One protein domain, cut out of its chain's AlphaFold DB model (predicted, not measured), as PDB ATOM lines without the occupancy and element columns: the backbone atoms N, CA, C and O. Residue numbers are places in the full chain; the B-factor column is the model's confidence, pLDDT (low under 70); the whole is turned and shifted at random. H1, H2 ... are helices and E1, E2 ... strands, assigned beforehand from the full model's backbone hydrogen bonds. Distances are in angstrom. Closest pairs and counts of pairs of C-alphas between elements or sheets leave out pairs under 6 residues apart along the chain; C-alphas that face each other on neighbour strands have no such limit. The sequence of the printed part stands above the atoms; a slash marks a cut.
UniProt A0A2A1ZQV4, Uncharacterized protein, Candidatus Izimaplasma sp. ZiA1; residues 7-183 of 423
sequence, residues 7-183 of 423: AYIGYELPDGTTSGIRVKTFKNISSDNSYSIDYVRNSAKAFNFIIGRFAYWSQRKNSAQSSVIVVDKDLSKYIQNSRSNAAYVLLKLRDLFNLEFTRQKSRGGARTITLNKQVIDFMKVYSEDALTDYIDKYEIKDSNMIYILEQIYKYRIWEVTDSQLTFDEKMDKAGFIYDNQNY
ATOM      1  N   ALA A   7      34.934  -3.659  26.759       90.19
ATOM      2  CA  ALA A   7      35.224  -2.296  27.174       90.19
ATOM      3  C   ALA A   7      36.141  -1.602  26.170       90.19
ATOM      4  O   ALA A   7      36.797  -2.251  25.357       90.19
ATOM      5  N   TYR A   8      36.197  -0.277  26.257       91.69
ATOM      6  CA  TYR A   8      37.191   0.536  25.569       91.69
ATOM      7  C   TYR A   8      38.241   0.976  26.591       91.69
ATOM      8  O   TYR A   8      37.935   1.764  27.484       91.69
ATOM      9  N   ILE A   9      39.439   0.404  26.538       92.69
ATOM     10  CA  ILE A   9      40.505   0.635  27.525       92.69
ATOM     11  C   ILE A   9      41.583   1.534  26.923       92.69
ATOM     12  O   ILE A   9      41.782   1.514  25.711       92.69
ATOM     13  N   GLY A  10      42.239   2.339  27.756       92.38
ATOM     14  CA  GLY A  10      43.348   3.196  27.344       92.38
ATOM     15  C   GLY A  10      44.695   2.518  27.588       92.38
ATOM     16  O   GLY A  10      44.805   1.669  28.473       92.38
ATOM     17  N   TYR A  11      45.707   2.904  26.821       93.19
ATOM     18  CA  TYR A  11      47.099   2.505  27.019       93.19
ATOM     19  C   TYR A  11      48.039   3.624  26.561       93.19
ATOM     20  O   TYR A  11      47.665   4.447  25.722       93.19
ATOM     21  N   GLU A  12      49.242   3.659  27.116       92.19
ATOM     22  CA  GLU A  12      50.269   4.647  26.792       92.19
ATOM     23  C   GLU A  12      51.169   4.175  25.646       92.19
ATOM     24  O   GLU A  12      51.555   3.001  25.545       92.19
ATOM     25  N   LEU A  13      51.468   5.116  24.755       89.94
ATOM     26  CA  LEU A  13      52.419   4.975  23.664       89.94
ATOM     27  C   LEU A  13      53.825   5.401  24.123       89.94
ATOM     28  O   LEU A  13      53.957   6.107  25.122       89.94
ATOM     29  N   PRO A  14      54.892   4.993  23.406       85.12
ATOM     30  CA  PRO A  14      56.267   5.342  23.780       85.12
ATOM     31  C   PRO A  14      56.546   6.850  23.841       85.12
ATOM     32  O   PRO A  14      57.471   7.273  24.524       85.12
ATOM     33  N   ASP A  15      55.752   7.657  23.137       87.19
ATOM     34  CA  ASP A  15      55.827   9.121  23.126       87.19
ATOM     35  C   ASP A  15      55.089   9.782  24.311       87.19
ATOM     36  O   ASP A  15      55.018  11.007  24.389       87.19
ATOM     37  N   GLY A  16      54.526   8.987  25.229       82.44
ATOM     38  CA  GLY A  16      53.758   9.453  26.385       82.44
ATOM     39  C   GLY A  16      52.311   9.842  26.067       82.44
ATOM     40  O   GLY A  16      51.574  10.258  26.963       82.44
ATOM     41  N   THR A  17      51.864   9.705  24.814       89.12
ATOM     42  CA  THR A  17      50.458   9.922  24.458       89.12
ATOM     43  C   THR A  17      49.594   8.719  24.839       89.12
ATOM     44  O   THR A  17      50.070   7.596  25.018       89.12
ATOM     45  N   THR A  18      48.283   8.941  24.976       89.12
ATOM     46  CA  THR A  18      47.326   7.868  25.282       89.12
ATOM     47  C   THR A  18      46.542   7.481  24.039       89.12
ATOM     48  O   THR A  18      46.007   8.323  23.321       89.12
ATOM     49  N   SER A  19      46.442   6.179  23.806       91.75
ATOM     50  CA  SER A  19      45.597   5.587  22.777       91.75
ATOM     51  C   SER A  19      44.548   4.688  23.425       91.75
ATOM     52  O   SER A  19      44.585   4.424  24.628       91.75
ATOM     53  N   GLY A  20      43.570   4.235  22.645       90.88
ATOM     54  CA  GLY A  20      42.498   3.384  23.137       90.88
ATOM     55  C   GLY A  20      42.252   2.171  22.258       90.88
ATOM     56  O   GLY A  20      42.456   2.184  21.044       90.88
ATOM     57  N   ILE A  21      41.799   1.093  22.886       92.62
ATOM     58  CA  ILE A  21      41.510  -0.167  22.216       92.62
ATOM     59  C   ILE A  21      40.250  -0.808  22.779       92.62
ATOM     60  O   ILE A  21      39.969  -0.755  23.978       92.62
ATOM     61  N   ARG A  22      39.448  -1.408  21.897       93.19
ATOM     62  CA  ARG A  22      38.248  -2.132  22.285       93.19
ATOM     63  C   ARG A  22      38.609  -3.592  22.514       93.19
ATOM     64  O   ARG A  22      39.008  -4.313  21.599       93.19
ATOM     65  N   VAL A  23      38.402  -4.023  23.748       93.06
ATOM     66  CA  VAL A  23      38.601  -5.403  24.178       93.06
ATOM     67  C   VAL A  23      37.255  -6.061  24.450       93.06
ATOM     68  O   VAL A  23      36.303  -5.405  24.884       93.06
ATOM     69  N   LYS A  24      37.165  -7.362  24.198       92.81
ATOM     70  CA  LYS A  24      36.037  -8.212  24.593       92.81
ATOM     71  C   LYS A  24      36.557  -9.498  25.228       92.81
ATOM     72  O   LYS A  24      37.747  -9.781  25.164       92.81
ATOM     73  N   THR A  25      35.690 -10.247  25.891       91.00
ATOM     74  CA  THR A  25      36.019 -11.598  26.338       91.00
ATOM     75  C   THR A  25      35.692 -12.605  25.244       91.00
ATOM     76  O   THR A  25      34.640 -12.500  24.599       91.00
ATOM     77  N   PHE A  26      36.541 -13.626  25.083       84.94
ATOM     78  CA  PHE A  26      36.260 -14.729  24.166       84.94
ATOM     79  C   PHE A  26      34.882 -15.310  24.459       84.94
ATOM     80  O   PHE A  26      34.502 -15.485  25.618       84.94
ATOM     81  N   LYS A  27      34.103 -15.594  23.410       78.88
ATOM     82  CA  LYS A  27      32.763 -16.205  23.519       78.88
ATOM     83  C   LYS A  27      31.832 -15.498  24.529       78.88
ATOM     84  O   LYS A  27      30.948 -16.138  25.099       78.88
ATOM     85  N   ASN A  28      32.001 -14.189  24.767       76.88
ATOM     86  CA  ASN A  28      31.195 -13.408  25.718       76.88
ATOM     87  C   ASN A  28      31.202 -13.973  27.156       76.88
ATOM     88  O   ASN A  28      30.191 -13.891  27.877       76.88
ATOM     89  N   ILE A  29      32.331 -14.561  27.558       78.81
ATOM     90  CA  ILE A  29      32.573 -15.129  28.886       78.81
ATOM     91  C   ILE A  29      32.493 -14.035  29.961       78.81
ATOM     92  O   ILE A  29      32.916 -12.900  29.754       78.81
ATOM     93  N   SER A  30      31.948 -14.365  31.135       78.56
ATOM     94  CA  SER A  30      32.029 -13.467  32.293       78.56
ATOM     95  C   SER A  30      33.454 -13.471  32.827       78.56
ATOM     96  O   SER A  30      33.929 -14.535  33.225       78.56
ATOM     97  N   SER A  31      34.117 -12.316  32.882       76.50
ATOM     98  CA  SER A  31      35.513 -12.248  33.328       76.50
ATOM     99  C   SER A  31      35.741 -12.855  34.713       76.50
ATOM    100  O   SER A  31      36.733 -13.546  34.935       76.50
ATOM    101  N   ASP A  32      34.754 -12.698  35.598       73.38
ATOM    102  CA  ASP A  32      34.752 -13.229  36.964       73.38
ATOM    103  C   ASP A  32      34.958 -14.748  37.043       73.38
ATOM    104  O   ASP A  32      35.574 -15.241  37.985       73.38
ATOM    105  N   ASN A  33      34.502 -15.492  36.030       71.38
ATOM    106  CA  ASN A  33      34.619 -16.950  35.993       71.38
ATOM    107  C   ASN A  33      36.069 -17.420  35.789       71.38
ATOM    108  O   ASN A  33      36.387 -18.569  36.087       71.38
ATOM    109  N   SER A  34      36.943 -16.561  35.253       71.94
ATOM    110  CA  SER A  34      38.337 -16.919  34.951       71.94
ATOM    111  C   SER A  34      39.259 -16.854  36.169       71.94
ATOM    112  O   SER A  34      40.339 -17.443  36.159       71.94
ATOM    113  N   TYR A  35      38.843 -16.162  37.231       70.06
ATOM    114  CA  TYR A  35      39.716 -15.845  38.360       70.06
ATOM    115  C   TYR A  35      39.915 -17.042  39.304       70.06
ATOM    116  O   TYR A  35      40.998 -17.242  39.842       70.06
ATOM    117  N   SER A  36      38.903 -17.900  39.445       61.56
ATOM    118  CA  SER A  36      38.850 -18.971  40.448       61.56
ATOM    119  C   SER A  36      39.115 -20.376  39.891       61.56
ATOM    120  O   SER A  36      38.515 -21.341  40.354       61.56
ATOM    121  N   ILE A  37      39.943 -20.510  38.851       64.38
ATOM    122  CA  ILE A  37      40.214 -21.813  38.221       64.38
ATOM    123  C   ILE A  37      41.468 -22.443  38.830       64.38
ATOM    124  O   ILE A  37      42.572 -21.982  38.567       64.38
ATOM    125  N   ASP A  38      41.318 -23.497  39.628       50.84
ATOM    126  CA  ASP A  38      42.393 -24.038  40.482       50.84
ATOM    127  C   ASP A  38      43.684 -24.413  39.736       50.84
ATOM    128  O   ASP A  38      44.772 -24.098  40.212       50.84
ATOM    129  N   TYR A  39      43.587 -24.992  38.536       59.81
ATOM    130  CA  TYR A  39      44.754 -25.411  37.743       59.81
ATOM    131  C   TYR A  39      45.386 -24.287  36.905       59.81
ATOM    132  O   TYR A  39      46.434 -24.493  36.297       59.81
ATOM    133  N   VAL A  40      44.767 -23.102  36.844       64.19
ATOM    134  CA  VAL A  40      45.330 -21.951  36.124       64.19
ATOM    135  C   VAL A  40      46.304 -21.218  37.039       64.19
ATOM    136  O   VAL A  40      45.969 -20.854  38.174       64.19
ATOM    137  N   ARG A  41      47.515 -20.969  36.531       75.44
ATOM    138  CA  ARG A  41      48.568 -20.253  37.258       75.44
ATOM    139  C   ARG A  41      48.122 -18.843  37.653       75.44
ATOM    140  O   ARG A  41      47.378 -18.169  36.938       75.44
ATOM    141  N   ASN A  42      48.634 -18.376  38.789       83.38
ATOM    142  CA  ASN A  42      48.261 -17.080  39.359       83.38
ATOM    143  C   ASN A  42      48.550 -15.909  38.415       83.38
ATOM    144  O   ASN A  42      47.793 -14.946  38.429       83.38
ATOM    145  N   SER A  43      49.582 -16.002  37.571       88.56
ATOM    146  CA  SER A  43      49.930 -14.961  36.599       88.56
ATOM    147  C   SER A  43      48.839 -14.749  35.547       88.56
ATOM    148  O   SER A  43      48.448 -13.613  35.307       88.56
ATOM    149  N   ALA A  44      48.262 -15.821  34.990       88.88
ATOM    150  CA  ALA A  44      47.154 -15.717  34.038       88.88
ATOM    151  C   ALA A  44      45.871 -15.188  34.700       88.88
ATOM    152  O   ALA A  44      45.186 -14.326  34.147       88.88
ATOM    153  N   LYS A  45      45.577 -15.630  35.931       87.06
ATOM    154  CA  LYS A  45      44.468 -15.083  36.734       87.06
ATOM    155  C   LYS A  45      44.655 -13.590  37.011       87.06
ATOM    156  O   LYS A  45      43.707 -12.821  36.871       87.06
ATOM    157  N   ALA A  46      45.867 -13.184  37.384       90.62
ATOM    158  CA  ALA A  46      46.210 -11.797  37.660       90.62
ATOM    159  C   ALA A  46      46.140 -10.931  36.395       90.62
ATOM    160  O   ALA A  46      45.558  -9.852  36.451       90.62
ATOM    161  N   PHE A  47      46.623 -11.423  35.251       93.75
ATOM    162  CA  PHE A  47      46.478 -10.747  33.962       93.75
ATOM    163  C   PHE A  47      44.999 -10.516  33.615       93.75
ATOM    164  O   PHE A  47      44.574  -9.378  33.411       93.75
ATOM    165  N   ASN A  48      44.179 -11.574  33.655       92.31
ATOM    166  CA  ASN A  48      42.739 -11.476  33.402       92.31
ATOM    167  C   ASN A  48      42.044 -10.500  34.363       92.31
ATOM    168  O   ASN A  48      41.138  -9.770  33.952       92.31
ATOM    169  N   PHE A  49      42.467 -10.482  35.630       91.12
ATOM    170  CA  PHE A  49      41.958  -9.562  36.639       91.12
ATOM    171  C   PHE A  49      42.335  -8.107  36.338       91.12
ATOM    172  O   PHE A  49      41.464  -7.242  36.412       91.12
ATOM    173  N   ILE A  50      43.589  -7.822  35.971       91.75
ATOM    174  CA  ILE A  50      44.046  -6.467  35.617       91.75
ATOM    175  C   ILE A  50      43.222  -5.936  34.443       91.75
ATOM    176  O   ILE A  50      42.578  -4.896  34.585       91.75
ATOM    177  N   ILE A  51      43.147  -6.674  33.330       93.44
ATOM    178  CA  ILE A  51      42.354  -6.251  32.163       93.44
ATOM    179  C   ILE A  51      40.870  -6.108  32.534       93.44
ATOM    180  O   ILE A  51      40.218  -5.134  32.153       93.44
ATOM    181  N   GLY A  52      40.343  -7.000  33.377       91.50
ATOM    182  CA  GLY A  52      38.986  -6.887  33.910       91.50
ATOM    183  C   GLY A  52      38.746  -5.632  34.752       91.50
ATOM    184  O   GLY A  52      37.657  -5.060  34.700       91.50
ATOM    185  N   ARG A  53      39.752  -5.143  35.488       90.50
ATOM    186  CA  ARG A  53      39.676  -3.877  36.235       90.50
ATOM    187  C   ARG A  53      39.669  -2.669  35.308       90.50
ATOM    188  O   ARG A  53      38.876  -1.759  35.549       90.50
ATOM    189  N   PHE A  54      40.480  -2.680  34.252       92.50
ATOM    190  CA  PHE A  54      40.417  -1.671  33.189       92.50
ATOM    191  C   PHE A  54      39.032  -1.634  32.552       92.50
ATOM    192  O   PHE A  54      38.412  -0.571  32.474       92.50
ATOM    193  N   ALA A  55      38.496  -2.801  32.199       90.75
ATOM    194  CA  ALA A  55      37.172  -2.910  31.613       90.75
ATOM    195  C   ALA A  55      36.063  -2.426  32.564       90.75
ATOM    196  O   ALA A  55      35.184  -1.666  32.155       90.75
ATOM    197  N   TYR A  56      36.133  -2.799  33.846       89.75
ATOM    198  CA  TYR A  56      35.191  -2.349  34.872       89.75
ATOM    199  C   TYR A  56      35.152  -0.826  35.000       89.75
ATOM    200  O   TYR A  56      34.078  -0.222  34.969       89.75
ATOM    201  N   TRP A  57      36.319  -0.203  35.177       89.12
ATOM    202  CA  TRP A  57      36.395   1.236  35.399       89.12
ATOM    203  C   TRP A  57      36.082   2.032  34.140       89.12
ATOM    204  O   TRP A  57      35.438   3.074  34.254       89.12
ATOM    205  N   SER A  58      36.447   1.514  32.965       89.31
ATOM    206  CA  SER A  58      36.062   2.101  31.682       89.31
ATOM    207  C   SER A  58      34.547   2.151  31.512       89.31
ATOM    208  O   SER A  58      33.989   3.221  31.276       89.31
ATOM    209  N   GLN A  59      33.854   1.031  31.753       86.06
ATOM    210  CA  GLN A  59      32.391   1.000  31.715       86.06
ATOM    211  C   GLN A  59      31.766   1.914  32.773       86.06
ATOM    212  O   GLN A  59      30.800   2.618  32.494       86.06
ATOM    213  N   ARG A  60      32.308   1.915  33.998       86.31
ATOM    214  CA  ARG A  60      31.756   2.699  35.109       86.31
ATOM    215  C   ARG A  60      31.895   4.208  34.902       86.31
ATOM    216  O   ARG A  60      31.008   4.942  35.322       86.31
ATOM    217  N   LYS A  61      32.999   4.666  34.311       86.44
ATOM    218  CA  LYS A  61      33.258   6.089  34.033       86.44
ATOM    219  C   LYS A  61      32.895   6.506  32.607       86.44
ATOM    220  O   LYS A  61      33.138   7.652  32.246       86.44
ATOM    221  N   ASN A  62      32.376   5.580  31.800       85.50
ATOM    222  CA  ASN A  62      32.066   5.777  30.386       85.50
ATOM    223  C   ASN A  62      33.211   6.442  29.589       85.50
ATOM    224  O   ASN A  62      32.988   7.346  28.789       85.50
ATOM    225  N   SER A  63      34.456   6.049  29.866       86.75
ATOM    226  CA  SER A  63      35.663   6.647  29.277       86.75
ATOM    227  C   SER A  63      36.831   5.667  29.307       86.75
ATOM    228  O   SER A  63      36.950   4.866  30.239       86.75
ATOM    229  N   ALA A  64      37.721   5.734  28.313       87.19
ATOM    230  CA  ALA A  64      38.942   4.933  28.313       87.19
ATOM    231  C   ALA A  64      39.772   5.227  29.568       87.19
ATOM    232  O   ALA A  64      40.005   6.382  29.912       87.19
ATOM    233  N   GLN A  65      40.191   4.176  30.271       88.06
ATOM    234  CA  GLN A  65      41.077   4.306  31.426       88.06
ATOM    235  C   GLN A  65      42.484   3.919  30.992       88.06
ATOM    236  O   GLN A  65      42.666   2.785  30.562       88.06
ATOM    237  N   SER A  66      43.442   4.838  31.106       80.69
ATOM    238  CA  SER A  66      44.872   4.567  30.898       80.69
ATOM    239  C   SER A  66      45.531   3.949  32.128       80.69
ATOM    240  O   SER A  66      46.498   3.206  31.999       80.69
ATOM    241  N   SER A  67      44.947   4.152  33.316       89.06
ATOM    242  CA  SER A  67      45.412   3.541  34.558       89.06
ATOM    243  C   SER A  67      44.280   3.037  35.454       89.06
ATOM    244  O   SER A  67      43.149   3.539  35.438       89.06
ATOM    245  N   VAL A  68      44.583   2.028  36.274       89.00
ATOM    246  CA  VAL A  68      43.669   1.508  37.298       89.00
ATOM    247  C   VAL A  68      44.373   1.243  38.612       89.00
ATOM    248  O   VAL A  68      45.540   0.868  38.665       89.00
ATOM    249  N   ILE A  69      43.608   1.363  39.692       87.06
ATOM    250  CA  ILE A  69      44.072   1.006  41.027       87.06
ATOM    251  C   ILE A  69      43.754  -0.466  41.299       87.06
ATOM    252  O   ILE A  69      42.583  -0.890  41.284       87.06
ATOM    253  N   VAL A  70      44.808  -1.221  41.599       86.50
ATOM    254  CA  VAL A  70      44.761  -2.608  42.064       86.50
ATOM    255  C   VAL A  70      45.253  -2.668  43.504       86.50
ATOM    256  O   VAL A  70      46.343  -2.205  43.833       86.50
ATOM    257  N   VAL A  71      44.427  -3.243  44.376       84.00
ATOM    258  CA  VAL A  71      44.764  -3.471  45.783       84.00
ATOM    259  C   VAL A  71      45.170  -4.929  45.954       84.00
ATOM    260  O   VAL A  71      44.448  -5.824  45.515       84.00
ATOM    261  N   ASP A  72      46.276  -5.183  46.652       80.75
ATOM    262  CA  ASP A  72      46.813  -6.540  46.851       80.75
ATOM    263  C   ASP A  72      45.810  -7.467  47.529       80.75
ATOM    264  O   ASP A  72      45.710  -8.635  47.173       80.75
ATOM    265  N   LYS A  73      45.019  -6.930  48.464       81.38
ATOM    266  CA  LYS A  73      43.917  -7.646  49.121       81.38
ATOM    267  C   LYS A  73      42.836  -8.094  48.135       81.38
ATOM    268  O   LYS A  73      42.294  -9.187  48.286       81.38
ATOM    269  N   ASP A  74      42.504  -7.248  47.166       81.94
ATOM    270  CA  ASP A  74      41.482  -7.574  46.176       81.94
ATOM    271  C   ASP A  74      42.034  -8.627  45.227       81.94
ATOM    272  O   ASP A  74      41.435  -9.689  45.080       81.94
ATOM    273  N   LEU A  75      43.225  -8.392  44.670       83.56
ATOM    274  CA  LEU A  75      43.868  -9.362  43.794       83.56
ATOM    275  C   LEU A  75      44.031 -10.721  44.485       83.56
ATOM    276  O   LEU A  75      43.669 -11.735  43.898       83.56
ATOM    277  N   SER A  76      44.510 -10.749  45.732       81.62
ATOM    278  CA  SER A  76      44.734 -11.984  46.491       81.62
ATOM    279  C   SER A  76      43.450 -12.798  46.667       81.62
ATOM    280  O   SER A  76      43.486 -14.025  46.602       81.62
ATOM    281  N   LYS A  77      42.300 -12.128  46.834       80.69
ATOM    282  CA  LYS A  77      40.982 -12.774  46.885       80.69
ATOM    283  C   LYS A  77      40.622 -13.429  45.550       80.69
ATOM    284  O   LYS A  77      40.073 -14.526  45.549       80.69
ATOM    285  N   TYR A  78      40.930 -12.772  44.433       75.50
ATOM    286  CA  TYR A  78      40.585 -13.262  43.097       75.50
ATOM    287  C   TYR A  78      41.520 -14.360  42.595       75.50
ATOM    288  O   TYR A  78      41.033 -15.327  42.024       75.50
ATOM    289  N   ILE A  79      42.824 -14.274  42.864       73.81
ATOM    290  CA  ILE A  79      43.775 -15.346  42.522       73.81
ATOM    291  C   ILE A  79      43.810 -16.477  43.566       73.81
ATOM    292  O   ILE A  79      44.527 -17.453  43.369       73.81
ATOM    293  N   GLN A  80      43.051 -16.341  44.663       71.44
ATOM    294  CA  GLN A  80      42.982 -17.267  45.801       71.44
ATOM    295  C   GLN A  80      44.350 -17.564  46.429       71.44
ATOM    296  O   GLN A  80      44.747 -18.712  46.616       71.44
ATOM    297  N   ASN A  81      45.094 -16.508  46.752       74.50
ATOM    298  CA  ASN A  81      46.426 -16.633  47.332       74.50
ATOM    299  C   ASN A  81      46.668 -15.615  48.455       74.50
ATOM    300  O   ASN A  81      45.805 -14.793  48.764       74.50
ATOM    301  N   SER A  82      47.843 -15.666  49.084       80.88
ATOM    302  CA  SER A  82      48.256 -14.668  50.070       80.88
ATOM    303  C   SER A  82      48.482 -13.304  49.408       80.88
ATOM    304  O   SER A  82      48.778 -13.205  48.215       80.88
ATOM    305  N   ARG A  83      48.367 -12.223  50.192       80.44
ATOM    306  CA  ARG A  83      48.646 -10.860  49.701       80.44
ATOM    307  C   ARG A  83      50.092 -10.709  49.233       80.44
ATOM    308  O   ARG A  83      50.327 -10.076  48.212       80.44
ATOM    309  N   SER A  84      51.035 -11.331  49.943       80.06
ATOM    310  CA  SER A  84      52.455 -11.324  49.580       80.06
ATOM    311  C   SER A  84      52.691 -12.002  48.233       80.06
ATOM    312  O   SER A  84      53.389 -11.449  47.388       80.06
ATOM    313  N   ASN A  85      52.047 -13.146  47.975       76.69
ATOM    314  CA  ASN A  85      52.174 -13.801  46.675       76.69
ATOM    315  C   ASN A  85      51.452 -13.026  45.563       76.69
ATOM    316  O   ASN A  85      51.954 -12.934  44.451       76.69
ATOM    317  N   ALA A  86      50.301 -12.412  45.853       82.25
ATOM    318  CA  ALA A  86      49.623 -11.529  44.903       82.25
ATOM    319  C   ALA A  86      50.510 -10.341  44.494       82.25
ATOM    320  O   ALA A  86      50.597 -10.016  43.313       82.25
ATOM    321  N   ALA A  87      51.219  -9.740  45.455       83.94
ATOM    322  CA  ALA A  87      52.206  -8.700  45.195       83.94
ATOM    323  C   ALA A  87      53.375  -9.210  44.339       83.94
ATOM    324  O   ALA A  87      53.763  -8.541  43.386       83.94
ATOM    325  N   TYR A  88      53.907 -10.399  44.640       86.06
ATOM    326  CA  TYR A  88      54.981 -11.013  43.856       86.06
ATOM    327  C   TYR A  88      54.558 -11.295  42.407       86.06
ATOM    328  O   TYR A  88      55.264 -10.925  41.472       86.06
ATOM    329  N   VAL A  89      53.371 -11.872  42.203       87.44
ATOM    330  CA  VAL A  89      52.807 -12.118  40.866       87.44
ATOM    331  C   VAL A  89      52.617 -10.807  40.100       87.44
ATOM    332  O   VAL A  89      52.937 -10.747  38.917       87.44
ATOM    333  N   LEU A  90      52.151  -9.742  40.762       88.31
ATOM    334  CA  LEU A  90      52.060  -8.417  40.145       88.31
ATOM    335  C   LEU A  90      53.422  -7.885  39.709       88.31
ATOM    336  O   LEU A  90      53.517  -7.348  38.614       88.31
ATOM    337  N   LEU A  91      54.461  -8.031  40.533       88.56
ATOM    338  CA  LEU A  91      55.817  -7.618  40.162       88.56
ATOM    339  C   LEU A  91      56.342  -8.423  38.970       88.56
ATOM    340  O   LEU A  91      56.912  -7.844  38.058       88.56
ATOM    341  N   LYS A  92      56.062  -9.728  38.905       90.50
ATOM    342  CA  LYS A  92      56.406 -10.531  37.723       90.50
ATOM    343  C   LYS A  92      55.685 -10.056  36.463       90.50
ATOM    344  O   LYS A  92      56.312  -9.970  35.418       90.50
ATOM    345  N   LEU A  93      54.401  -9.704  36.553       92.00
ATOM    346  CA  LEU A  93      53.667  -9.123  35.421       92.00
ATOM    347  C   LEU A  93      54.176  -7.731  35.040       92.00
ATOM    348  O   LEU A  93      54.191  -7.398  33.859       92.00
ATOM    349  N   ARG A  94      54.595  -6.932  36.027       92.12
ATOM    350  CA  ARG A  94      55.240  -5.637  35.801       92.12
ATOM    351  C   ARG A  94      56.494  -5.808  34.966       92.12
ATOM    352  O   ARG A  94      56.626  -5.125  33.967       92.12
ATOM    353  N   ASP A  95      57.368  -6.717  35.380       91.50
ATOM    354  CA  ASP A  95      58.653  -6.938  34.725       91.50
ATOM    355  C   ASP A  95      58.451  -7.555  33.333       91.50
ATOM    356  O   ASP A  95      59.084  -7.127  32.377       91.50
ATOM    357  N   LEU A  96      57.511  -8.500  33.196       93.75
ATOM    358  CA  LEU A  96      57.208  -9.169  31.927       93.75
ATOM    359  C   LEU A  96      56.657  -8.222  30.851       93.75
ATOM    360  O   LEU A  96      57.009  -8.357  29.685       93.75
ATOM    361  N   PHE A  97      55.766  -7.302  31.228       93.31
ATOM    362  CA  PHE A  97      55.108  -6.379  30.293       93.31
ATOM    363  C   PHE A  97      55.621  -4.940  30.399       93.31
ATOM    364  O   PHE A  97      54.988  -4.036  29.859       93.31
ATOM    365  N   ASN A  98      56.705  -4.711  31.143       89.94
ATOM    366  CA  ASN A  98      57.254  -3.390  31.446       89.94
ATOM    367  C   ASN A  98      56.191  -2.360  31.898       89.94
ATOM    368  O   ASN A  98      56.080  -1.257  31.360       89.94
ATOM    369  N   LEU A  99      55.335  -2.749  32.849       89.31
ATOM    370  CA  LEU A  99      54.228  -1.906  33.318       89.31
ATOM    371  C   LEU A  99      54.711  -0.831  34.294       89.31
ATOM    372  O   LEU A  99      55.500  -1.110  35.198       89.31
ATOM    373  N   GLU A 100      54.135   0.366  34.216       84.44
ATOM    374  CA  GLU A 100      54.386   1.399  35.218       84.44
ATOM    375  C   GLU A 100      53.544   1.147  36.479       84.44
ATOM    376  O   GLU A 100      52.309   1.081  36.427       84.44
ATOM    377  N   PHE A 101      54.220   0.977  37.623       84.69
ATOM    378  CA  PHE A 101      53.604   0.700  38.922       84.69
ATOM    379  C   PHE A 101      53.909   1.805  39.934       84.69
ATOM    380  O   PHE A 101      54.993   1.839  40.522       84.69
ATOM    381  N   THR A 102      52.900   2.605  40.271       80.31
ATOM    382  CA  THR A 102      53.029   3.641  41.309       80.31
ATOM    383  C   THR A 102      52.336   3.190  42.588       80.31
ATOM    384  O   THR A 102      51.111   3.051  42.649       80.31
ATOM    385  N   ARG A 103      53.119   2.916  43.640       75.69
ATOM    386  CA  ARG A 103      52.596   2.434  44.929       75.69
ATOM    387  C   ARG A 103      52.048   3.592  45.761       75.69
ATOM    388  O   ARG A 103      52.784   4.493  46.151       75.69
ATOM    389  N   GLN A 104      50.775   3.518  46.134       73.12
ATOM    390  CA  GLN A 104      50.141   4.490  47.023       73.12
ATOM    391  C   GLN A 104      50.241   4.022  48.481       73.12
ATOM    392  O   GLN A 104      49.486   3.154  48.931       73.12
ATOM    393  N   LYS A 105      51.179   4.610  49.242       62.94
ATOM    394  CA  LYS A 105      51.416   4.272  50.663       62.94
ATOM    395  C   LYS A 105      50.169   4.479  51.540       62.94
ATOM    396  O   LYS A 105      49.926   3.679  52.437       62.94
ATOM    397  N   SER A 106      49.333   5.473  51.233       59.97
ATOM    398  CA  SER A 106      48.118   5.825  51.989       59.97
ATOM    399  C   SER A 106      46.912   4.901  51.757       59.97
ATOM    400  O   SER A 106      45.903   5.034  52.443       59.97
ATOM    401  N   ARG A 107      46.983   3.949  50.814       62.31
ATOM    402  CA  ARG A 107      45.860   3.056  50.456       62.31
ATOM    403  C   ARG A 107      46.189   1.577  50.636       62.31
ATOM    404  O   ARG A 107      45.915   0.757  49.763       62.31
ATOM    405  N   GLY A 108      46.816   1.224  51.758       60.12
ATOM    406  CA  GLY A 108      47.039  -0.180  52.127       60.12
ATOM    407  C   GLY A 108      47.896  -0.961  51.124       60.12
ATOM    408  O   GLY A 108      47.679  -2.156  50.933       60.12
ATOM    409  N   GLY A 109      48.839  -0.288  50.455       65.62
ATOM    410  CA  GLY A 109      49.727  -0.901  49.467       65.62
ATOM    411  C   GLY A 109      49.157  -1.009  48.052       65.62
ATOM    412  O   GLY A 109      49.752  -1.707  47.238       65.62
ATOM    413  N   ALA A 110      48.049  -0.321  47.751       77.62
ATOM    414  CA  ALA A 110      47.502  -0.239  46.403       77.62
ATOM    415  C   ALA A 110      48.545   0.233  45.374       77.62
ATOM    416  O   ALA A 110      49.395   1.079  45.671       77.62
ATOM    417  N   ARG A 111      48.451  -0.299  44.157       85.44
ATOM    418  CA  ARG A 111      49.279   0.087  43.014       85.44
ATOM    419  C   ARG A 111      48.391   0.677  41.930       85.44
ATOM    420  O   ARG A 111      47.364   0.090  41.587       85.44
ATOM    421  N   THR A 112      48.788   1.830  41.412       88.56
ATOM    422  CA  THR A 112      48.298   2.308  40.123       88.56
ATOM    423  C   THR A 112      49.075   1.568  39.048       88.56
ATOM    424  O   THR A 112      50.302   1.566  39.093       88.56
ATOM    425  N   ILE A 113      48.355   0.898  38.156       91.44
ATOM    426  CA  ILE A 113      48.905   0.177  37.010       91.44
ATOM    427  C   ILE A 113      48.481   0.923  35.755       91.44
ATOM    428  O   ILE A 113      47.285   1.180  35.597       91.44
ATOM    429  N   THR A 114      49.438   1.200  34.881       91.31
ATOM    430  CA  THR A 114      49.227   1.805  33.563       91.31
ATOM    431  C   THR A 114      49.513   0.766  32.480       91.31
ATOM    432  O   THR A 114      50.501   0.035  32.572       91.31
ATOM    433  N   LEU A 115      48.627   0.637  31.486       92.00
ATOM    434  CA  LEU A 115      48.873  -0.241  30.334       92.00
ATOM    435  C   LEU A 115      49.724   0.482  29.300       92.00
ATOM    436  O   LEU A 115      49.548   1.674  29.084       92.00
ATOM    437  N   ASN A 116      50.570  -0.266  28.605       92.25
ATOM    438  CA  ASN A 116      51.418   0.232  27.531       92.25
ATOM    439  C   ASN A 116      51.150  -0.534  26.224       92.25
ATOM    440  O   ASN A 116      50.354  -1.481  26.176       92.25
ATOM    441  N   LYS A 117      51.847  -0.139  25.155       92.31
ATOM    442  CA  LYS A 117      51.785  -0.809  23.848       92.31
ATOM    443  C   LYS A 117      52.145  -2.301  23.909       92.31
ATOM    444  O   LYS A 117      51.531  -3.085  23.193       92.31
ATOM    445  N   GLN A 118      53.071  -2.708  24.777       94.56
ATOM    446  CA  GLN A 118      53.523  -4.098  24.882       94.56
ATOM    447  C   GLN A 118      52.390  -5.054  25.283       94.56
ATOM    448  O   GLN A 118      52.210  -6.098  24.659       94.56
ATOM    449  N   VAL A 119      51.546  -4.670  26.249       94.56
ATOM    450  CA  VAL A 119      50.351  -5.464  26.596       94.56
ATOM    451  C   VAL A 119      49.392  -5.580  25.416       94.56
ATOM    452  O   VAL A 119      48.804  -6.638  25.194       94.56
ATOM    453  N   ILE A 120      49.214  -4.493  24.663       93.69
ATOM    454  CA  ILE A 120      48.298  -4.475  23.521       93.69
ATOM    455  C   ILE A 120      48.801  -5.368  22.391       93.69
ATOM    456  O   ILE A 120      48.011  -6.132  21.838       93.69
ATOM    457  N   ASP A 121      50.096  -5.317  22.095       94.62
ATOM    458  CA  ASP A 121      50.726  -6.195  21.116       94.62
ATOM    459  C   ASP A 121      50.562  -7.667  21.534       94.62
ATOM    460  O   ASP A 121      50.130  -8.485  20.728       94.62
ATOM    461  N   PHE A 122      50.758  -8.002  22.816       96.56
ATOM    462  CA  PHE A 122      50.508  -9.359  23.321       96.56
ATOM    463  C   PHE A 122      49.045  -9.804  23.174       96.56
ATOM    464  O   PHE A 122      48.759 -10.964  22.874       96.56
ATOM    465  N   MET A 123      48.082  -8.900  23.376       95.19
ATOM    466  CA  MET A 123      46.660  -9.215  23.196       95.19
ATOM    467  C   MET A 123      46.278  -9.501  21.733       95.19
ATOM    468  O   MET A 123      45.153  -9.945  21.489       95.19
ATOM    469  N   LYS A 124      47.184  -9.258  20.779       95.12
ATOM    470  CA  LYS A 124      47.043  -9.607  19.359       95.12
ATOM    471  C   LYS A 124      47.782 -10.890  18.955       95.12
ATOM    472  O   LYS A 124      47.626 -11.334  17.828       95.12
ATOM    473  N   VAL A 125      48.536 -11.510  19.863       95.19
ATOM    474  CA  VAL A 125      49.264 -12.764  19.609       95.19
ATOM    475  C   VAL A 125      48.306 -13.945  19.694       95.19
ATOM    476  O   VAL A 125      47.860 -14.256  20.796       95.19
ATOM    477  N   TYR A 126      47.993 -14.623  18.590       92.19
ATOM    478  CA  TYR A 126      47.050 -15.756  18.571       92.19
ATOM    479  C   TYR A 126      47.643 -17.084  18.063       92.19
ATOM    480  O   TYR A 126      46.957 -18.096  18.126       92.19
ATOM    481  N   SER A 127      48.896 -17.107  17.625       88.25
ATOM    482  CA  SER A 127      49.621 -18.318  17.221       88.25
ATOM    483  C   SER A 127      50.893 -18.483  18.058       88.25
ATOM    484  O   SER A 127      51.341 -17.539  18.715       88.25
ATOM    485  N   GLU A 128      51.459 -19.693  18.075       83.62
ATOM    486  CA  GLU A 128      52.747 -19.957  18.739       83.62
ATOM    487  C   GLU A 128      53.906 -19.255  18.015       83.62
ATOM    488  O   GLU A 128      54.803 -18.722  18.667       83.62
ATOM    489  N   ASP A 129      53.826 -19.136  16.689       83.06
ATOM    490  CA  ASP A 129      54.779 -18.359  15.890       83.06
ATOM    491  C   ASP A 129      54.730 -16.875  16.278       83.06
ATOM    492  O   ASP A 129      55.746 -16.299  16.662       83.06
ATOM    493  N   ALA A 130      53.534 -16.277  16.344       88.62
ATOM    494  CA  ALA A 130      53.384 -14.894  16.801       88.62
ATOM    495  C   ALA A 130      53.803 -14.696  18.272       88.62
ATOM    496  O   ALA A 130      54.146 -13.582  18.679       88.62
ATOM    497  N   LEU A 131      53.744 -15.748  19.100       92.38
ATOM    498  CA  LEU A 131      54.241 -15.706  20.476       92.38
ATOM    499  C   LEU A 131      55.768 -15.673  20.504       92.38
ATOM    500  O   LEU A 131      56.331 -14.912  21.290       92.38
ATOM    501  N   THR A 132      56.410 -16.443  19.631       91.06
ATOM    502  CA  THR A 132      57.863 -16.439  19.435       91.06
ATOM    503  C   THR A 132      58.328 -15.074  18.926       91.06
ATOM    504  O   THR A 132      59.158 -14.439  19.571       91.06
ATOM    505  N   ASP A 133      57.676 -14.536  17.891       92.50
ATOM    506  CA  ASP A 133      57.956 -13.190  17.371       92.50
ATOM    507  C   ASP A 133      57.795 -12.109  18.448       92.50
ATOM    508  O   ASP A 133      58.565 -11.149  18.521       92.50
ATOM    509  N   TYR A 134      56.783 -12.244  19.310       96.12
ATOM    510  CA  TYR A 134      56.577 -11.331  20.430       96.12
ATOM    511  C   TYR A 134      57.703 -11.434  21.470       96.12
ATOM    512  O   TYR A 134      58.161 -10.403  21.971       96.12
ATOM    513  N   ILE A 135      58.139 -12.651  21.811       93.00
ATOM    514  CA  ILE A 135      59.247 -12.895  22.745       93.00
ATOM    515  C   ILE A 135      60.528 -12.243  22.222       93.00
ATOM    516  O   ILE A 135      61.192 -11.534  22.981       93.00
ATOM    517  N   ASP A 136      60.816 -12.413  20.933       93.81
ATOM    518  CA  ASP A 136      62.003 -11.858  20.285       93.81
ATOM    519  C   ASP A 136      61.934 -10.332  20.194       93.81
ATOM    520  O   ASP A 136      62.860  -9.637  20.613       93.81
ATOM    521  N   LYS A 137      60.797  -9.785  19.742       96.00
ATOM    522  CA  LYS A 137      60.567  -8.336  19.626       96.00
ATOM    523  C   LYS A 137      60.761  -7.585  20.945       96.00
ATOM    524  O   LYS A 137      61.185  -6.430  20.928       96.00
ATOM    525  N   TYR A 138      60.397  -8.203  22.067       95.44
ATOM    526  CA  TYR A 138      60.507  -7.612  23.403       95.44
ATOM    527  C   TYR A 138      61.688  -8.163  24.218       95.44
ATOM    528  O   TYR A 138      61.781  -7.886  25.413       95.44
ATOM    529  N   GLU A 139      62.586  -8.920  23.580       94.88
ATOM    530  CA  GLU A 139      63.810  -9.482  24.159       94.88
ATOM    531  C   GLU A 139      63.602 -10.243  25.486       94.88
ATOM    532  O   GLU A 139      64.388 -10.132  26.436       94.88
ATOM    533  N   ILE A 140      62.538 -11.045  25.577       92.50
ATOM    534  CA  ILE A 140      62.191 -11.783  26.799       92.50
ATOM    535  C   ILE A 140      63.066 -13.041  26.906       92.50
ATOM    536  O   ILE A 140      62.707 -14.107  26.424       92.50
ATOM    537  N   LYS A 141      64.224 -12.924  27.565       90.81
ATOM    538  CA  LYS A 141      65.237 -14.003  27.643       90.81
ATOM    539  C   LYS A 141      65.088 -14.953  28.839       90.81
ATOM    540  O   LYS A 141      65.608 -16.065  28.813       90.81
ATOM    541  N   ASP A 142      64.437 -14.519  29.919       90.25
ATOM    542  CA  ASP A 142      64.293 -15.326  31.140       90.25
ATOM    543  C   ASP A 142      63.287 -16.468  30.912       90.25
ATOM    544  O   ASP A 142      62.110 -16.228  30.637       90.25
ATOM    545  N   SER A 143      63.733 -17.715  31.082       86.44
ATOM    546  CA  SER A 143      62.911 -18.916  30.877       86.44
ATOM    547  C   SER A 143      61.674 -18.975  31.780       86.44
ATOM    548  O   SER A 143      60.624 -19.463  31.364       86.44
ATOM    549  N   ASN A 144      61.739 -18.424  32.996       85.44
ATOM    550  CA  ASN A 144      60.570 -18.305  33.865       85.44
ATOM    551  C   ASN A 144      59.581 -17.261  33.339       85.44
ATOM    552  O   ASN A 144      58.373 -17.435  33.510       85.44
ATOM    553  N   MET A 145      60.065 -16.175  32.730       89.81
ATOM    554  CA  MET A 145      59.206 -15.144  32.135       89.81
ATOM    555  C   MET A 145      58.525 -15.651  30.866       89.81
ATOM    556  O   MET A 145      57.322 -15.439  30.720       89.81
ATOM    557  N   ILE A 146      59.251 -16.394  30.025       90.44
ATOM    558  CA  ILE A 146      58.696 -17.096  28.858       90.44
ATOM    559  C   ILE A 146      57.599 -18.065  29.305       90.44
ATOM    560  O   ILE A 146      56.459 -17.953  28.862       90.44
ATOM    561  N   TYR A 147      57.884 -18.926  30.288       88.38
ATOM    562  CA  TYR A 147      56.879 -19.844  30.829       88.38
ATOM    563  C   TYR A 147      55.645 -19.101  31.363       88.38
ATOM    564  O   TYR A 147      54.508 -19.501  31.118       88.38
ATOM    565  N   ILE A 148      55.822 -17.995  32.098       89.38
ATOM    566  CA  ILE A 148      54.688 -17.187  32.571       89.38
ATOM    567  C   ILE A 148      53.878 -16.641  31.391       89.38
ATOM    568  O   ILE A 148      52.646 -16.681  31.443       89.38
ATOM    569  N   LEU A 149      54.543 -16.143  30.352       93.75
ATOM    570  CA  LEU A 149      53.907 -15.601  29.159       93.75
ATOM    571  C   LEU A 149      53.077 -16.666  28.432       93.75
ATOM    572  O   LEU A 149      51.911 -16.411  28.141       93.75
ATOM    573  N   GLU A 150      53.608 -17.875  28.244       88.75
ATOM    574  CA  GLU A 150      52.885 -19.023  27.676       88.75
ATOM    575  C   GLU A 150      51.632 -19.375  28.491       88.75
ATOM    576  O   GLU A 150      50.557 -19.641  27.946       88.75
ATOM    577  N   GLN A 151      51.732 -19.338  29.824       89.00
ATOM    578  CA  GLN A 151      50.576 -19.573  30.692       89.00
ATOM    579  C   GLN A 151      49.511 -18.487  30.514       89.00
ATOM    580  O   GLN A 151      48.315 -18.784  30.539       89.00
ATOM    581  N   ILE A 152      49.916 -17.228  30.343       93.75
ATOM    582  CA  ILE A 152      48.979 -16.134  30.070       93.75
ATOM    583  C   ILE A 152      48.379 -16.306  28.673       93.75
ATOM    584  O   ILE A 152      47.169 -16.163  28.531       93.75
ATOM    585  N   TYR A 153      49.178 -16.669  27.669       93.81
ATOM    586  CA  TYR A 153      48.721 -16.925  26.306       93.81
ATOM    587  C   TYR A 153      47.625 -17.994  26.293       93.81
ATOM    588  O   TYR A 153      46.527 -17.738  25.808       93.81
ATOM    589  N   LYS A 154      47.860 -19.135  26.946       86.88
ATOM    590  CA  LYS A 154      46.920 -20.263  27.001       86.88
ATOM    591  C   LYS A 154      45.636 -19.978  27.786       86.88
ATOM    592  O   LYS A 154      44.575 -20.514  27.472       86.88
ATOM    593  N   TYR A 155      45.725 -19.170  28.847       88.81
ATOM    594  CA  TYR A 155      44.635 -18.999  29.817       88.81
ATOM    595  C   TYR A 155      44.079 -17.572  29.915       88.81
ATOM    596  O   TYR A 155      43.290 -17.271  30.819       88.81
ATOM    597  N   ARG A 156      44.446 -16.666  29.006       91.62
ATOM    598  CA  ARG A 156      43.777 -15.365  28.908       91.62
ATOM    599  C   ARG A 156      42.359 -15.546  28.376       91.62
ATOM    600  O   ARG A 156      42.079 -16.419  27.563       91.62
ATOM    601  N   ILE A 157      41.458 -14.686  28.826       91.00
ATOM    602  CA  ILE A 157      40.061 -14.671  28.364       91.00
ATOM    603  C   ILE A 157      39.689 -13.391  27.619       91.00
ATOM    604  O   ILE A 157      38.569 -13.285  27.124       91.00
ATOM    605  N   TRP A 158      40.601 -12.421  27.585       93.44
ATOM    606  CA  TRP A 158      40.429 -11.131  26.932       93.44
ATOM    607  C   TRP A 158      41.094 -11.130  25.562       93.44
ATOM    608  O   TRP A 158      42.179 -11.678  25.388       93.44
ATOM    609  N   GLU A 159      40.439 -10.465  24.622       93.19
ATOM    610  CA  GLU A 159      40.841 -10.360  23.228       93.19
ATOM    611  C   GLU A 159      40.568  -8.959  22.689       93.19
ATOM    612  O   GLU A 159      39.688  -8.235  23.170       93.19
ATOM    613  N   VAL A 160      41.302  -8.601  21.642       93.50
ATOM    614  CA  VAL A 160      41.016  -7.416  20.836       93.50
ATOM    615  C   VAL A 160      39.839  -7.711  19.900       93.50
ATOM    616  O   VAL A 160      39.658  -8.830  19.408       93.50
ATOM    617  N   THR A 161      38.983  -6.713  19.673       91.00
ATOM    618  CA  THR A 161      37.858  -6.865  18.737       91.00
ATOM    619  C   THR A 161      38.313  -7.039  17.289       91.00
ATOM    620  O   THR A 161      39.294  -6.443  16.864       91.00
ATOM    621  N   ASP A 162      37.554  -7.814  16.507       88.25
ATOM    622  CA  ASP A 162      37.912  -8.177  15.125       88.25
ATOM    623  C   ASP A 162      38.080  -6.959  14.206       88.25
ATOM    624  O   ASP A 162      38.873  -6.983  13.273       88.25
ATOM    625  N   SER A 163      37.384  -5.855  14.485       89.44
ATOM    626  CA  SER A 163      37.544  -4.598  13.743       89.44
ATOM    627  C   SER A 163      38.931  -3.962  13.894       89.44
ATOM    628  O   SER A 163      39.243  -3.031  13.165       89.44
ATOM    629  N   GLN A 164      39.736  -4.417  14.853       89.81
ATOM    630  CA  GLN A 164      41.066  -3.886  15.158       89.81
ATOM    631  C   GLN A 164      42.183  -4.911  14.903       89.81
ATOM    632  O   GLN A 164      43.313  -4.694  15.350       89.81
ATOM    633  N   LEU A 165      41.852  -6.012  14.218       90.88
ATOM    634  CA  LEU A 165      42.774  -7.076  13.831       90.88
ATOM    635  C   LEU A 165      42.982  -7.100  12.311       90.88
ATOM    636  O   LEU A 165      42.039  -6.837  11.547       90.88
ATOM    637  N   THR A 166      44.194  -7.451  11.880       91.56
ATOM    638  CA  THR A 166      44.522  -7.744  10.477       91.56
ATOM    639  C   THR A 166      43.829  -9.031  10.014       91.56
ATOM    640  O   THR A 166      43.138  -9.703  10.783       91.56
ATOM    641  N   PHE A 167      43.937  -9.355   8.724       86.56
ATOM    642  CA  PHE A 167      43.387 -10.604   8.198       86.56
ATOM    643  C   PHE A 167      44.081 -11.831   8.810       86.56
ATOM    644  O   PHE A 167      43.393 -12.710   9.327       86.56
ATOM    645  N   ASP A 168      45.412 -11.831   8.848       85.12
ATOM    646  CA  ASP A 168      46.206 -12.937   9.397       85.12
ATOM    647  C   ASP A 168      45.942 -13.117  10.899       85.12
ATOM    648  O   ASP A 168      45.613 -14.212  11.348       85.12
ATOM    649  N   GLU A 169      45.897 -12.018  11.665       89.50
ATOM    650  CA  GLU A 169      45.551 -12.050  13.094       89.50
ATOM    651  C   GLU A 169      44.155 -12.654  13.348       89.50
ATOM    652  O   GLU A 169      43.923 -13.291  14.378       89.50
ATOM    653  N   LYS A 170      43.195 -12.467  12.429       88.81
ATOM    654  CA  LYS A 170      41.858 -13.082  12.530       88.81
ATOM    655  C   LYS A 170      41.883 -14.579  12.240       88.81
ATOM    656  O   LYS A 170      41.100 -15.308  12.854       88.81
ATOM    657  N   MET A 171      42.731 -15.023  11.314       84.56
ATOM    658  CA  MET A 171      42.914 -16.443  11.008       84.56
ATOM    659  C   MET A 171      43.569 -17.167  12.182       84.56
ATOM    660  O   MET A 171      42.982 -18.119  12.699       84.56
ATOM    661  N   ASP A 172      44.673 -16.634  12.702       87.25
ATOM    662  CA  ASP A 172      45.356 -17.181  13.880       87.25
ATOM    663  C   ASP A 172      44.423 -17.246  15.086       87.25
ATOM    664  O   ASP A 172      44.342 -18.242  15.802       87.25
ATOM    665  N   LYS A 173      43.620 -16.199  15.281       90.00
ATOM    666  CA  LYS A 173      42.603 -16.156  16.329       90.00
ATOM    667  C   LYS A 173      41.571 -17.274  16.219       90.00
ATOM    668  O   LYS A 173      41.123 -17.783  17.252       90.00
ATOM    669  N   ALA A 174      41.145 -17.636  15.012       80.00
ATOM    670  CA  ALA A 174      40.216 -18.746  14.835       80.00
ATOM    671  C   ALA A 174      40.852 -20.067  15.306       80.00
ATOM    672  O   ALA A 174      40.204 -20.803  16.059       80.00
ATOM    673  N   GLY A 175      42.126 -20.297  14.962       74.88
ATOM    674  CA  GLY A 175      42.938 -21.414  15.465       74.88
ATOM    675  C   GLY A 175      43.068 -21.394  16.989       74.88
ATOM    676  O   GLY A 175      42.631 -22.322  17.666       74.88
ATOM    677  N   PHE A 176      43.486 -20.262  17.561       86.31
ATOM    678  CA  PHE A 176      43.594 -20.065  19.008       86.31
ATOM    679  C   PHE A 176      42.320 -20.447  19.769       86.31
ATOM    680  O   PHE A 176      42.361 -21.099  20.819       86.31
ATOM    681  N   ILE A 177      41.161 -19.998  19.272       79.81
ATOM    682  CA  ILE A 177      39.864 -20.268  19.896       79.81
ATOM    683  C   ILE A 177      39.525 -21.758  19.824       79.81
ATOM    684  O   ILE A 177      38.900 -22.261  20.767       79.81
ATOM    685  N   TYR A 178      39.898 -22.429  18.734       75.50
ATOM    686  CA  TYR A 178      39.720 -23.863  18.545       75.50
ATOM    687  C   TYR A 178      40.610 -24.666  19.502       75.50
ATOM    688  O   TYR A 178      40.088 -25.477  20.269       75.50
ATOM    689  N   ASP A 179      41.904 -24.362  19.578       69.38
ATOM    690  CA  ASP A 179      42.858 -25.091  20.428       69.38
ATOM    691  C   ASP A 179      42.539 -24.917  21.916       69.38
ATOM    692  O   ASP A 179      42.552 -25.858  22.717       69.38
ATOM    693  N   ASN A 180      42.120 -23.707  22.293       74.69
ATOM    694  CA  ASN A 180      41.760 -23.367  23.666       74.69
ATOM    695  C   ASN A 180      40.253 -23.503  23.940       74.69
ATOM    696  O   ASN A 180      39.753 -23.057  24.981       74.69
ATOM    697  N   GLN A 181      39.492 -24.148  23.046       70.38
ATOM    698  CA  GLN A 181      38.031 -24.229  23.143       70.38
ATOM    699  C   GLN A 181      37.553 -24.864  24.447       70.38
ATOM    700  O   GLN A 181      36.535 -24.437  24.992       70.38
ATOM    701  N   ASN A 182      38.293 -25.849  24.960       62.19
ATOM    702  CA  ASN A 182      37.962 -26.563  26.189       62.19
ATOM    703  C   ASN A 182      38.093 -25.658  27.412       62.19
ATOM    704  O   ASN A 182      37.219 -25.664  28.279       62.19
ATOM    705  N   TYR A 183      39.151 -24.845  27.456       74.31
ATOM    706  CA  TYR A 183      39.328 -23.848  28.502       74.31
ATOM    707  C   TYR A 183      38.229 -22.789  28.415       74.31
ATOM    708  O   TYR A 183      37.489 -22.588  29.376       74.31
TER     709      TYR A 183
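What this domain is: This is residues 7 to 183 of the 423 residues of an uncharacterized protein of Candidatus Izimaplasma sp. ZiA1 (UniProt A0A2A1ZQV4). The long helix H2 runs through the middle of the domain; two small antiparallel sheets of three strands pack on it with residues 47 to 60, while H3, H4 and H7 pack on its first residues. H6, which makes a helical hairpin with H5, and the last helix H8 lie farthest out, and the longest axis runs from the loop between E4 and E5, at Ser 106, to H8. The printed part has 177 residues with eight named helices and six named strands, in the order E1 E2 H1 H2 E3 H3 H4 E4 E5 H5 H6 H7 E6 H8. The sheets have the orders E1 E2 E6 and E3 E5 E4, and the class is mixed, helices and strands. The whole is compact, with a radius of gyration of the C-alphas of 15.4 A and spans of 47 by 35 by 33 A.

How they stand to each other: In the first sheet, E1, residues 7 to 12, and E2, residues 18 to 25, form a hairpin, with N 9 and O 21 within hydrogen-bond range at 2.9 A. E6, residues 158 to 160, is antiparallel to E2, with N 159 and O 24 at 2.8 A. The pairing is staggered: E2 pairs with E1 over residues 18 to 23 and with E6 over residues 23 to 25. H2, residues 42 to 61, is on this sheet at a height of 9.1 A; the closest C-alphas of E1 and H2 are those of Ala 7 and Ala 55, 4.9 A apart. In the second sheet, E5, residues 111 to 114, is the inner strand. It is antiparallel to E3, residues 67 to 70, with N 68 and O 113 at 2.9 A, and makes a hairpin with E4, residues 100 to 103, with N 112 and O 102 at 2.9 A. H2 is on this sheet too, over E3, at a height of 9.0 A. H4, residues 83 to 96, is on the same face as H2 at a height of 9.8 A; H2 and H4 on one face of this sheet make two layers, helices over one face of a sheet, and H2 and H5, residues 117 to 122, on one face of the first sheet make two layers there. E3, H3, residues 72 to 79, H4 and E4 form a split strand-helix-strand unit, two strands that run the same way with E5 between them, and its crossover is right-handed. H2 is the hub, touching four helices. It touches H7, residues 143 to 155, with residues 43 to 47 alone, Ala 44 and Ile 152 having the closest C-alphas at 4.4 A, at a steep tilt of 55 degrees, the same way. It touches H4 about perpendicular at 86 degrees, Ser 43 and Val 89 being closest with C-alphas 5.9 A apart. It also touches H3, and H1, residues 31 to 34. H5 and H6, residues 128 to 137, only just touch, with 3 pairs of C-alphas within 8 A, closest at Phe 122 and Tyr 134, 7.0 A; they form a helical hairpin at a shallow tilt of 25 degrees. H8, residues 167 to 179, touches no helix but is near H6. Every O i to N i+4 pair is within hydrogen-bond range in H2 to H8; H1 is too short for such a pair.

Where its parts are: E1 begins at C-alpha 7, (35.224, -2.296, 27.174). H2 is 28.1 A long, from C-alpha 42 at (48.261, -17.080, 39.359) to C-alpha 61. E2 spans 22.5 A, H4 19.8 A, H8 19.0 A, H7 18.3 A and E1 16.6 A. H8 ends at C-alpha 179, (42.858, -25.091, 20.428).

The domain as a whole: The C-alphas farthest apart are those of Ser 106 and Phe 167, 47.0 A. The printed part has no cut, and no link is long. The mean pLDDT of the printed part is 85.5; residues 36 to 40, 105 to 109, 179 and 182 are under 70.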